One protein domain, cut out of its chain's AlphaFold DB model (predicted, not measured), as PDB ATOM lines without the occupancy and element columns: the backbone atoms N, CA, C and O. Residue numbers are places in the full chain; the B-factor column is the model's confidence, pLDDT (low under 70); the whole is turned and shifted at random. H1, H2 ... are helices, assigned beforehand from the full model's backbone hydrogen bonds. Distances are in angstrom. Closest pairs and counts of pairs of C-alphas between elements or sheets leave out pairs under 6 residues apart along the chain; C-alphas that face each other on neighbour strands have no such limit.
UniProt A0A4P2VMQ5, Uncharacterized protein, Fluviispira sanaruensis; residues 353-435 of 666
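This is residues 353 to 435 of the 666 residues of an uncharacterized protein of Fluviispira sanaruensis (UniProt A0A4P2VMQ5). The longest helix, H1, makes a small up-and-down bundle with H2 and H3, each running against the one before it, their centres set as a triangle. The short H4 packs on H2 on the side away from H3, and a long loop leads to it from the end of H3. The printed part has 83 residues with four named helices, H1 to H4 in chain order, and no named strand; the class is all helix. It is compact, with a radius of gyration of the C-alphas of 12.3 A and spans of 36 by 26 by 20 A.

H1, residues 360 to 374, runs 21.2 A from C-alpha 360 at (177.240, 202.906, 127.744) to C-alpha 374 at (185.861, 196.951, 146.203). H2, residues 378 to 390, is 18.6 A long, and H3, residues 403 to 415, is 17.9 A long. H4, residues 430 to 435, ends at C-alpha 435 at (188.751, 190.168, 135.645).

H1 and H2, a helical hairpin, touch at a steep tilt of 39 degrees, opposite ways; their closest C-alphas, of Tyr 371 and Thr 381, are 6.0 A apart. H1 touches H3 at a steep tilt of 43 degrees, the same way, closest at the C-alphas of Val 368 and Val 410, 6.2 A. H2 and H3, also a hairpin, touch at 37 degrees, only just steep, opposite ways; the C-alphas of Leu 382 and Val 410 come closest, 6.2 A. H2 is the hub and touches H4 with residues 384 to 388 alone, closest at the C-alphas of Met 384 and Leu 435, 6.1 A. H4 is only just apart from H1, at 8.1 A. Each O i to N i+4 pair is within hydrogen-bond range in H1, H2 and H3, but 1 of 2 in H4.

The C-alphas farthest apart, of Phe 397 and Gly 422, are 36.3 A apart. The printed part has no cut. The links H2 to H3 and H3 to H4 are long. Mean pLDDT of the printed part is 83.0, with residues 416 to 426 under 70.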
ATOM      1  N   CYS A 353     177.347 192.606 127.893       91.44
ATOM      2  CA  CYS A 353     176.602 192.045 126.765       91.44
ATOM      3  C   CYS A 353     175.186 192.634 126.636       91.44
ATOM      4  O   CYS A 353     174.578 192.550 125.572       91.44
ATOM      5  N   LEU A 354     174.666 193.229 127.716       87.94
ATOM      6  CA  LEU A 354     173.322 193.805 127.820       87.94
ATOM      7  C   LEU A 354     173.308 195.343 127.734       87.94
ATOM      8  O   LEU A 354     172.241 195.949 127.829       87.94
ATOM      9  N   VAL A 355     174.467 195.997 127.580       87.25
ATOM     10  CA  VAL A 355     174.569 197.465 127.568       87.25
ATOM     11  C   VAL A 355     174.102 198.045 126.229       87.25
ATOM     12  O   VAL A 355     174.785 197.915 125.211       87.25
ATOM     13  N   ASN A 356     172.990 198.783 126.242       84.69
ATOM     14  CA  ASN A 356     172.473 199.468 125.055       84.69
ATOM     15  C   ASN A 356     173.247 200.763 124.740       84.69
ATOM     16  O   ASN A 356     173.838 201.394 125.622       84.69
ATOM     17  N   ASP A 357     173.175 201.228 123.487       74.06
ATOM     18  CA  ASP A 357     173.859 202.430 122.978       74.06
ATOM     19  C   ASP A 357     173.756 203.668 123.888       74.06
ATOM     20  O   ASP A 357     174.761 204.340 124.139       74.06
ATOM     21  N   GLY A 358     172.555 203.951 124.404       74.88
ATOM     22  CA  GLY A 358     172.284 205.097 125.281       74.88
ATOM     23  C   GLY A 358     172.792 204.946 126.721       74.88
ATOM     24  O   GLY A 358     172.887 205.936 127.444       74.88
ATOM     25  N   GLU A 359     173.143 203.731 127.141       81.12
ATOM     26  CA  GLU A 359     173.472 203.381 128.530       81.12
ATOM     27  C   GLU A 359     174.983 203.258 128.766       81.12
ATOM     28  O   GLU A 359     175.441 203.335 129.906       81.12
ATOM     29  N   ARG A 360     175.785 203.150 127.697       85.44
ATOM     30  CA  ARG A 360     177.240 202.906 127.744       85.44
ATOM     31  C   ARG A 360     177.996 203.786 128.745       85.44
ATOM     32  O   ARG A 360     178.741 203.277 129.576       85.44
ATOM     33  N   ASN A 361     177.793 205.107 128.723       85.44
ATOM     34  CA  ASN A 361     178.478 206.013 129.658       85.44
ATOM     35  C   ASN A 361     178.038 205.808 131.121       85.44
ATOM     36  O   ASN A 361     178.835 206.019 132.032       85.44
ATOM     37  N   PHE A 362     176.784 205.416 131.349       82.19
ATOM     38  CA  PHE A 362     176.259 205.120 132.679       82.19
ATOM     39  C   PHE A 362     176.835 203.797 133.204       82.19
ATOM     40  O   PHE A 362     177.419 203.804 134.286       82.19
ATOM     41  N   ALA A 363     176.800 202.725 132.404       88.62
ATOM     42  CA  ALA A 363     177.398 201.428 132.737       88.62
ATOM     43  C   ALA A 363     178.892 201.552 133.097       88.62
ATOM     44  O   ALA A 363     179.316 201.108 134.162       88.62
ATOM     45  N   ILE A 364     179.670 202.276 132.280       93.25
ATOM     46  CA  ILE A 364     181.091 202.556 132.544       93.25
ATOM     47  C   ILE A 364     181.275 203.284 133.888       93.25
ATOM     48  O   ILE A 364     182.150 202.917 134.671       93.25
ATOM     49  N   CYS A 365     180.450 204.290 134.202       88.44
ATOM     50  CA  CYS A 365     180.523 204.977 135.499       88.44
ATOM     51  C   CYS A 365     180.179 204.041 136.673       88.44
ATOM     52  O   CYS A 365     180.855 204.091 137.704       88.44
ATOM     53  N   SER A 366     179.165 203.185 136.513       87.81
ATOM     54  CA  SER A 366     178.746 202.177 137.495       87.81
ATOM     55  C   SER A 366     179.865 201.172 137.803       87.81
ATOM     56  O   SER A 366     180.204 200.975 138.972       87.81
ATOM     57  N   TRP A 367     180.510 200.603 136.779       94.00
ATOM     58  CA  TRP A 367     181.616 199.653 136.950       94.00
ATOM     59  C   TRP A 367     182.833 200.286 137.647       94.00
ATOM     60  O   TRP A 367     183.411 199.689 138.558       94.00
ATOM     61  N   VAL A 368     183.199 201.521 137.282       92.06
ATOM     62  CA  VAL A 368     184.309 202.255 137.923       92.06
ATOM     63  C   VAL A 368     184.037 202.506 139.412       92.06
ATOM     64  O   VAL A 368     184.956 202.404 140.226       92.06
ATOM     65  N   LEU A 369     182.792 202.825 139.786       86.00
ATOM     66  CA  LEU A 369     182.401 202.990 141.191       86.00
ATOM     67  C   LEU A 369     182.500 201.670 141.968       86.00
ATOM     68  O   LEU A 369     183.077 201.661 143.055       86.00
ATOM     69  N   ALA A 370     182.013 200.564 141.399       87.19
ATOM     70  CA  ALA A 370     182.082 199.248 142.033       87.19
ATOM     71  C   ALA A 370     183.528 198.792 142.287       87.19
ATOM     72  O   ALA A 370     183.861 198.435 143.417       87.19
ATOM     73  N   TYR A 371     184.424 198.884 141.294       89.31
ATOM     74  CA  TYR A 371     185.842 198.561 141.500       89.31
ATOM     75  C   TYR A 371     186.514 199.482 142.533       89.31
ATOM     76  O   TYR A 371     187.276 199.008 143.381       89.31
ATOM     77  N   LYS A 372     186.192 200.784 142.535       85.12
ATOM     78  CA  LYS A 372     186.719 201.721 143.539       85.12
ATOM     79  C   LYS A 372     186.305 201.333 144.964       85.12
ATOM     80  O   LYS A 372     187.149 201.352 145.857       85.12
ATOM     81  N   TRP A 373     185.046 200.957 145.197       80.06
ATOM     82  CA  TRP A 373     184.581 200.542 146.533       80.06
ATOM     83  C   TRP A 373     185.035 199.142 146.936       80.06
ATOM     84  O   TRP A 373     185.274 198.898 148.118       80.06
ATOM     85  N   ALA A 374     185.231 198.245 145.968       79.81
ATOM     86  CA  ALA A 374     185.861 196.951 146.203       79.81
ATOM     87  C   ALA A 374     187.350 197.070 146.607       79.81
ATOM     88  O   ALA A 374     187.930 196.091 147.068       79.81
ATOM     89  N   GLY A 375     187.955 198.264 146.514       80.94
ATOM     90  CA  GLY A 375     189.309 198.550 147.003       80.94
ATOM     91  C   GLY A 375     190.411 198.406 145.951       80.94
ATOM     92  O   GLY A 375     191.589 198.290 146.305       80.94
ATOM     93  N   PHE A 376     190.051 198.410 144.665       85.81
ATOM     94  CA  PHE A 376     191.020 198.448 143.572       85.81
ATOM     95  C   PHE A 376     191.576 199.862 143.381       85.81
ATOM     96  O   PHE A 376     190.895 200.868 143.592       85.81
ATOM     97  N   ASN A 377     192.846 199.947 142.984       87.38
ATOM     98  CA  ASN A 377     193.462 201.222 142.628       87.38
ATOM     99  C   ASN A 377     192.974 201.706 141.245       87.38
ATOM    100  O   ASN A 377     192.226 201.022 140.539       87.38
ATOM    101  N   LYS A 378     193.372 202.925 140.876       90.00
ATOM    102  CA  LYS A 378     192.900 203.604 139.663       90.00
ATOM    103  C   LYS A 378     193.396 202.901 138.397       90.00
ATOM    104  O   LYS A 378     192.645 202.778 137.436       90.00
ATOM    105  N   GLU A 379     194.653 202.474 138.403       92.50
ATOM    106  CA  GLU A 379     195.333 201.796 137.303       92.50
ATOM    107  C   GLU A 379     194.686 200.428 137.025       92.50
ATOM    108  O   GLU A 379     194.301 200.149 135.891       92.50
ATOM    109  N   ASP A 380     194.454 199.630 138.070       91.50
ATOM    110  CA  ASP A 380     193.769 198.341 137.962       91.50
ATOM    111  C   ASP A 380     192.321 198.488 137.498       91.50
ATOM    112  O   ASP A 380     191.875 197.716 136.648       91.50
ATOM    113  N   THR A 381     191.604 199.485 138.026       93.38
ATOM    114  CA  THR A 381     190.216 199.772 137.635       93.38
ATOM    115  C   THR A 381     190.112 200.191 136.172       93.38
ATOM    116  O   THR A 381     189.166 199.794 135.500       93.38
ATOM    117  N   LEU A 382     191.069 200.978 135.664       95.94
ATOM    118  CA  LEU A 382     191.086 201.383 134.258       95.94
ATOM    119  C   LEU A 382     191.176 200.166 133.335       95.94
ATOM    120  O   LEU A 382     190.333 200.010 132.459       95.94
ATOM    121  N   ASP A 383     192.156 199.296 133.565       95.62
ATOM    122  CA  ASP A 383     192.369 198.092 132.758       95.62
ATOM    123  C   ASP A 383     191.155 197.144 132.793       95.62
ATOM    124  O   ASP A 383     190.630 196.778 131.741       95.62
ATOM    125  N   MET A 384     190.610 196.839 133.978       96.06
ATOM    126  CA  MET A 384     189.423 195.977 134.084       96.06
ATOM    127  C   MET A 384     188.197 196.578 133.376       96.06
ATOM    128  O   MET A 384     187.465 195.868 132.693       96.06
ATOM    129  N   VAL A 385     187.980 197.895 133.472       96.50
ATOM    130  CA  VAL A 385     186.856 198.556 132.784       96.50
ATOM    131  C   VAL A 385     187.071 198.622 131.269       96.50
ATOM    132  O   VAL A 385     186.104 198.486 130.526       96.50
ATOM    133  N   LEU A 386     188.308 198.755 130.780       96.69
ATOM    134  CA  LEU A 386     188.605 198.640 129.346       96.69
ATOM    135  C   LEU A 386     188.329 197.227 128.813       96.69
ATOM    136  O   LEU A 386     187.863 197.088 127.683       96.69
ATOM    137  N   GLN A 387     188.564 196.188 129.617       95.38
ATOM    138  CA  GLN A 387     188.209 194.809 129.270       95.38
ATOM    139  C   GLN A 387     186.684 194.610 129.228       95.38
ATOM    140  O   GLN A 387     186.186 194.090 128.234       95.38
ATOM    141  N   LEU A 388     185.930 195.123 130.212       95.44
ATOM    142  CA  LEU A 388     184.455 195.127 130.174       95.44
ATOM    143  C   LEU A 388     183.906 195.865 128.942       95.44
ATOM    144  O   LEU A 388     182.978 195.394 128.294       95.44
ATOM    145  N   VAL A 389     184.491 197.011 128.585       96.06
ATOM    146  CA  VAL A 389     184.040 197.825 127.445       96.06
ATOM    147  C   VAL A 389     184.201 197.109 126.098       96.06
ATOM    148  O   VAL A 389     183.346 197.287 125.232       96.06
ATOM    149  N   LYS A 390     185.229 196.265 125.928       95.62
ATOM    150  CA  LYS A 390     185.405 195.424 124.725       95.62
ATOM    151  C   LYS A 390     184.302 194.374 124.555       95.62
ATOM    152  O   LYS A 390     184.078 193.920 123.438       95.62
ATOM    153  N   SER A 391     183.614 194.014 125.637       94.12
ATOM    154  CA  SER A 391     182.496 193.064 125.636       94.12
ATOM    155  C   SER A 391     181.130 193.729 125.405       94.12
ATOM    156  O   SER A 391     180.119 193.035 125.352       94.12
ATOM    157  N   ILE A 392     181.073 195.061 125.254       94.00
ATOM    158  CA  ILE A 392     179.840 195.770 124.878       94.00
ATOM    159  C   ILE A 392     179.589 195.599 123.366       94.00
ATOM    160  O   ILE A 392     180.491 195.902 122.576       94.00
ATOM    161  N   PRO A 393     178.373 195.219 122.926       91.81
ATOM    162  CA  PRO A 393     178.015 195.198 121.507       91.81
ATOM    163  C   PRO A 393     178.200 196.569 120.834       91.81
ATOM    164  O   PRO A 393     177.732 197.595 121.342       91.81
ATOM    165  N   GLY A 394     178.886 196.608 119.686       90.88
ATOM    166  CA  GLY A 394     179.121 197.836 118.914       90.88
ATOM    167  C   GLY A 394     180.034 198.868 119.595       90.88
ATOM    168  O   GLY A 394     179.933 200.067 119.313       90.88
ATOM    169  N   ASN A 395     180.888 198.448 120.538       91.44
ATOM    170  CA  ASN A 395     181.761 199.354 121.295       91.44
ATOM    171  C   ASN A 395     182.709 200.167 120.395       91.44
ATOM    172  O   ASN A 395     182.955 201.343 120.666       91.44
ATOM    173  N   GLU A 396     183.155 199.583 119.289       89.88
ATOM    174  CA  GLU A 396     184.034 200.163 118.278       89.88
ATOM    175  C   GLU A 396     183.453 201.430 117.619       89.88
ATOM    176  O   GLU A 396     184.192 202.368 117.302       89.88
ATOM    177  N   PHE A 397     182.124 201.521 117.499       89.12
ATOM    178  CA  PHE A 397     181.424 202.690 116.955       89.12
ATOM    179  C   PHE A 397     181.092 203.746 118.027       89.12
ATOM    180  O   PHE A 397     180.763 204.896 117.718       89.12
ATOM    181  N   SER A 398     181.206 203.391 119.308       87.88
ATOM    182  CA  SER A 398     180.792 204.229 120.431       87.88
ATOM    183  C   SER A 398     181.864 205.227 120.865       87.88
ATOM    184  O   SER A 398     182.932 204.874 121.368       87.88
ATOM    185  N   ARG A 399     181.528 206.525 120.827       85.12
ATOM    186  CA  ARG A 399     182.360 207.578 121.445       85.12
ATOM    187  C   ARG A 399     182.532 207.390 122.958       85.12
ATOM    188  O   ARG A 399     183.554 207.814 123.489       85.12
ATOM    189  N   SER A 400     181.567 206.767 123.637       83.38
ATOM    190  CA  SER A 400     181.628 206.503 125.081       83.38
ATOM    191  C   SER A 400     182.570 205.356 125.444       83.38
ATOM    192  O   SER A 400     183.117 205.366 126.541       83.38
ATOM    193  N   CYS A 401     182.784 204.409 124.527       90.50
ATOM    194  CA  CYS A 401     183.642 203.239 124.733       90.50
ATOM    195  C   CYS A 401     185.112 203.481 124.363       90.50
ATOM    196  O   CYS A 401     185.960 202.636 124.634       90.50
ATOM    197  N   LYS A 402     185.449 204.634 123.770       92.75
ATOM    198  CA  LYS A 402     186.844 204.970 123.463       92.75
ATOM    199  C   LYS A 402     187.683 205.015 124.738       92.75
ATOM    200  O   LYS A 402     187.298 205.650 125.719       92.75
ATOM    201  N   GLU A 403     188.874 204.426 124.685       92.19
ATOM    202  CA  GLU A 403     189.813 204.339 125.809       92.19
ATOM    203  C   GLU A 403     190.080 205.694 126.486       92.19
ATOM    204  O   GLU A 403     190.077 205.793 127.712       92.19
ATOM    205  N   SER A 404     190.220 206.768 125.706       85.31
ATOM    206  CA  SER A 404     190.417 208.132 126.213       85.31
ATOM    207  C   SER A 404     189.215 208.677 127.006       85.31
ATOM    208  O   SER A 404     189.392 209.433 127.969       85.31
ATOM    209  N   GLN A 405     187.993 208.258 126.664       87.44
ATOM    210  CA  GLN A 405     186.773 208.593 127.399       87.44
ATOM    211  C   GLN A 405     186.655 207.758 128.680       87.44
ATOM    212  O   GLN A 405     186.432 208.329 129.749       87.44
ATOM    213  N   VAL A 406     186.898 206.444 128.612       92.62
ATOM    214  CA  VAL A 406     186.947 205.549 129.787       92.62
ATOM    215  C   VAL A 406     187.996 206.039 130.795       92.62
ATOM    216  O   VAL A 406     187.697 206.246 131.971       92.62
ATOM    217  N   THR A 407     189.199 206.357 130.314       90.56
ATOM    218  CA  THR A 407     190.293 206.964 131.087       90.56
ATOM    219  C   THR A 407     189.872 208.276 131.743       90.56
ATOM    220  O   THR A 407     190.220 208.537 132.898       90.56
ATOM    221  N   SER A 408     189.097 209.112 131.048       81.88
ATOM    222  CA  SER A 408     188.580 210.366 131.607       81.88
ATOM    223  C   SER A 408     187.559 210.122 132.727       81.88
ATOM    224  O   SER A 408     187.620 210.799 133.756       81.88
ATOM    225  N   VAL A 409     186.675 209.129 132.579       86.75
ATOM    226  CA  VAL A 409     185.707 208.719 133.614       86.75
ATOM    227  C   VAL A 409     186.426 208.177 134.855       86.75
ATOM    228  O   VAL A 409     186.177 208.662 135.960       86.75
ATOM    229  N   VAL A 410     187.377 207.253 134.679       89.31
ATOM    230  CA  VAL A 410     188.172 206.670 135.776       89.31
ATOM    231  C   VAL A 410     188.943 207.753 136.533       89.31
ATOM    232  O   VAL A 410     188.827 207.860 137.756       89.31
ATOM    233  N   ASN A 411     189.674 208.621 135.824       83.94
ATOM    234  CA  ASN A 411     190.403 209.731 136.449       83.94
ATOM    235  C   ASN A 411     189.472 210.714 137.175       83.94
ATOM    236  O   ASN A 411     189.851 211.245 138.219       83.94
ATOM    237  N   SER A 412     188.268 210.960 136.647       79.38
ATOM    238  CA  SER A 412     187.265 211.803 137.304       79.38
ATOM    239  C   SER A 412     186.813 211.185 138.630       79.38
ATOM    240  O   SER A 412     186.931 211.827 139.671       79.38
ATOM    241  N   ILE A 413     186.386 209.919 138.631       82.06
ATOM    242  CA  ILE A 413     185.840 209.247 139.822       82.06
ATOM    243  C   ILE A 413     186.919 209.017 140.898       82.06
ATOM    244  O   ILE A 413     186.662 209.220 142.088       82.06
ATOM    245  N   PHE A 414     188.149 208.658 140.520       82.75
ATOM    246  CA  PHE A 414     189.245 208.456 141.481       82.75
ATOM    247  C   PHE A 414     189.844 209.754 142.044       82.75
ATOM    248  O   PHE A 414     190.469 209.719 143.103       82.75
ATOM    249  N   ARG A 415     189.629 210.906 141.394       77.88
ATOM    250  CA  ARG A 415     190.071 212.220 141.897       77.88
ATOM    251  C   ARG A 415     189.338 212.646 143.177       77.88
ATOM    252  O   ARG A 415     189.928 213.352 143.989       77.88
ATOM    253  N   TYR A 416     188.090 212.218 143.374       62.12
ATOM    254  CA  TYR A 416     187.302 212.481 144.584       62.12
ATOM    255  C   TYR A 416     187.467 211.317 145.570       62.12
ATOM    256  O   TYR A 416     186.616 210.429 145.626       62.12
ATOM    257  N   LYS A 417     188.603 211.244 146.278       52.62
ATOM    258  CA  LYS A 417     188.897 210.115 147.182       52.62
ATOM    259  C   LYS A 417     187.879 209.986 148.319       52.62
ATOM    260  O   LYS A 417     187.138 209.013 148.352       52.62
ATOM    261  N   GLU A 418     187.796 211.000 149.173       47.16
ATOM    262  CA  GLU A 418     187.090 210.935 150.463       47.16
ATOM    263  C   GLU A 418     185.561 210.851 150.350       47.16
ATOM    264  O   GLU A 418     184.927 210.142 151.122       47.16
ATOM    265  N   GLU A 419     184.944 211.517 149.365       46.75
ATOM    266  CA  GLU A 419     183.475 211.553 149.208       46.75
ATOM    267  C   GLU A 419     182.856 210.197 148.804       46.75
ATOM    268  O   GLU A 419     181.633 210.064 148.752       46.75
ATOM    269  N   LEU A 420     183.689 209.202 148.477       47.88
ATOM    270  CA  LEU A 420     183.289 207.903 147.929       47.88
ATOM    271  C   LEU A 420     183.975 206.714 148.627       47.88
ATOM    272  O   LEU A 420     183.855 205.591 148.145       47.88
ATOM    273  N   GLU A 421     184.692 206.929 149.731       46.25
ATOM    274  CA  GLU A 421     185.250 205.856 150.566       46.25
ATOM    275  C   GLU A 421     184.258 205.511 151.703       46.25
ATOM    276  O   GLU A 421     183.682 206.401 152.325       46.25
ATOM    277  N   GLY A 422     184.035 204.217 151.981       41.78
ATOM    278  CA  GLY A 422     183.253 203.760 153.148       41.78
ATOM    279  C   GLY A 422     181.870 203.135 152.895       41.78
ATOM    280  O   GLY A 422     181.185 202.788 153.858       41.78
ATOM    281  N   ILE A 423     181.446 202.931 151.642       47.44
ATOM    282  CA  ILE A 423     180.292 202.060 151.332       47.44
ATOM    283  C   ILE A 423     180.759 200.589 151.398       47.44
ATOM    284  O   ILE A 423     181.923 200.299 151.125       47.44
ATOM    285  N   LYS A 424     179.889 199.670 151.854       46.78
ATOM    286  CA  LYS A 424     180.232 198.261 152.143       46.78
ATOM    287  C   LYS A 424     181.000 197.582 150.997       46.78
ATOM    288  O   LYS A 424     180.675 197.776 149.831       46.78
ATOM    289  N   LYS A 425     181.909 196.669 151.369       56.16
ATOM    290  CA  LYS A 425     182.465 195.626 150.489       56.16
ATOM    291  C   LYS A 425     181.365 194.626 150.111       56.16
ATOM    292  O   LYS A 425     181.274 193.549 150.694       56.16
ATOM    293  N   GLU A 426     180.484 195.022 149.205       59.47
ATOM    294  CA  GLU A 426     179.595 194.089 148.517       59.47
ATOM    295  C   GLU A 426     180.430 193.330 147.466       59.47
ATOM    296  O   GLU A 426     181.342 193.923 146.879       59.47
ATOM    297  N   PRO A 427     180.225 192.010 147.292       72.50
ATOM    298  CA  PRO A 427     180.978 191.237 146.312       72.50
ATOM    299  C   PRO A 427     180.673 191.748 144.901       72.50
ATOM    300  O   PRO A 427     179.531 192.078 144.583       72.50
ATOM    301  N   LEU A 428     181.703 191.816 144.058       83.62
ATOM    302  CA  LEU A 428     181.527 192.124 142.641       83.62
ATOM    303  C   LEU A 428     180.760 190.978 141.953       83.62
ATOM    304  O   LEU A 428     181.023 189.822 142.289       83.62
ATOM    305  N   PRO A 429     179.868 191.262 140.983       86.75
ATOM    306  CA  PRO A 429     179.267 190.232 140.138       86.75
ATOM    307  C   PRO A 429     180.331 189.416 139.399       86.75
ATOM    308  O   PRO A 429     181.399 189.949 139.086       86.75
ATOM    309  N   ASP A 430     180.027 188.166 139.050       87.19
ATOM    310  CA  ASP A 430     180.996 187.235 138.455       87.19
ATOM    311  C   ASP A 430     181.696 187.804 137.210       87.19
ATOM    312  O   ASP A 430     182.921 187.725 137.110       87.19
ATOM    313  N   PHE A 431     180.955 188.479 136.320       90.94
ATOM    314  CA  PHE A 431     181.507 189.110 135.113       90.94
ATOM    315  C   PHE A 431     182.554 190.202 135.414       90.94
ATOM    316  O   PHE A 431     183.463 190.435 134.619       90.94
ATOM    317  N   MET A 432     182.466 190.862 136.575       91.94
ATOM    318  CA  MET A 432     183.473 191.818 137.050       91.94
ATOM    319  C   MET A 432     184.574 191.139 137.868       91.94
ATOM    320  O   MET A 432     185.723 191.583 137.831       91.94
ATOM    321  N   TYR A 433     184.225 190.100 138.634       86.19
ATOM    322  CA  TYR A 433     185.128 189.390 139.537       86.19
ATOM    323  C   TYR A 433     186.166 188.551 138.784       86.19
ATOM    324  O   TYR A 433     187.337 188.560 139.164       86.19
ATOM    325  N   GLN A 434     185.786 187.904 137.679       87.12
ATOM    326  CA  GLN A 434     186.694 187.110 136.835       87.12
ATOM    327  C   GLN A 434     187.914 187.926 136.362       87.12
ATOM    328  O   GLN A 434     189.042 187.423 136.368       87.12
ATOM    329  N   LEU A 435     187.712 189.217 136.066       84.50
ATOM    330  CA  LEU A 435     188.751 190.168 135.645       84.50
ATOM    331  C   LEU A 435     189.692 190.627 136.781       84.50
ATOM    332  O   LEU A 435     190.677 191.319 136.528       84.50
TER     333      LEU A 435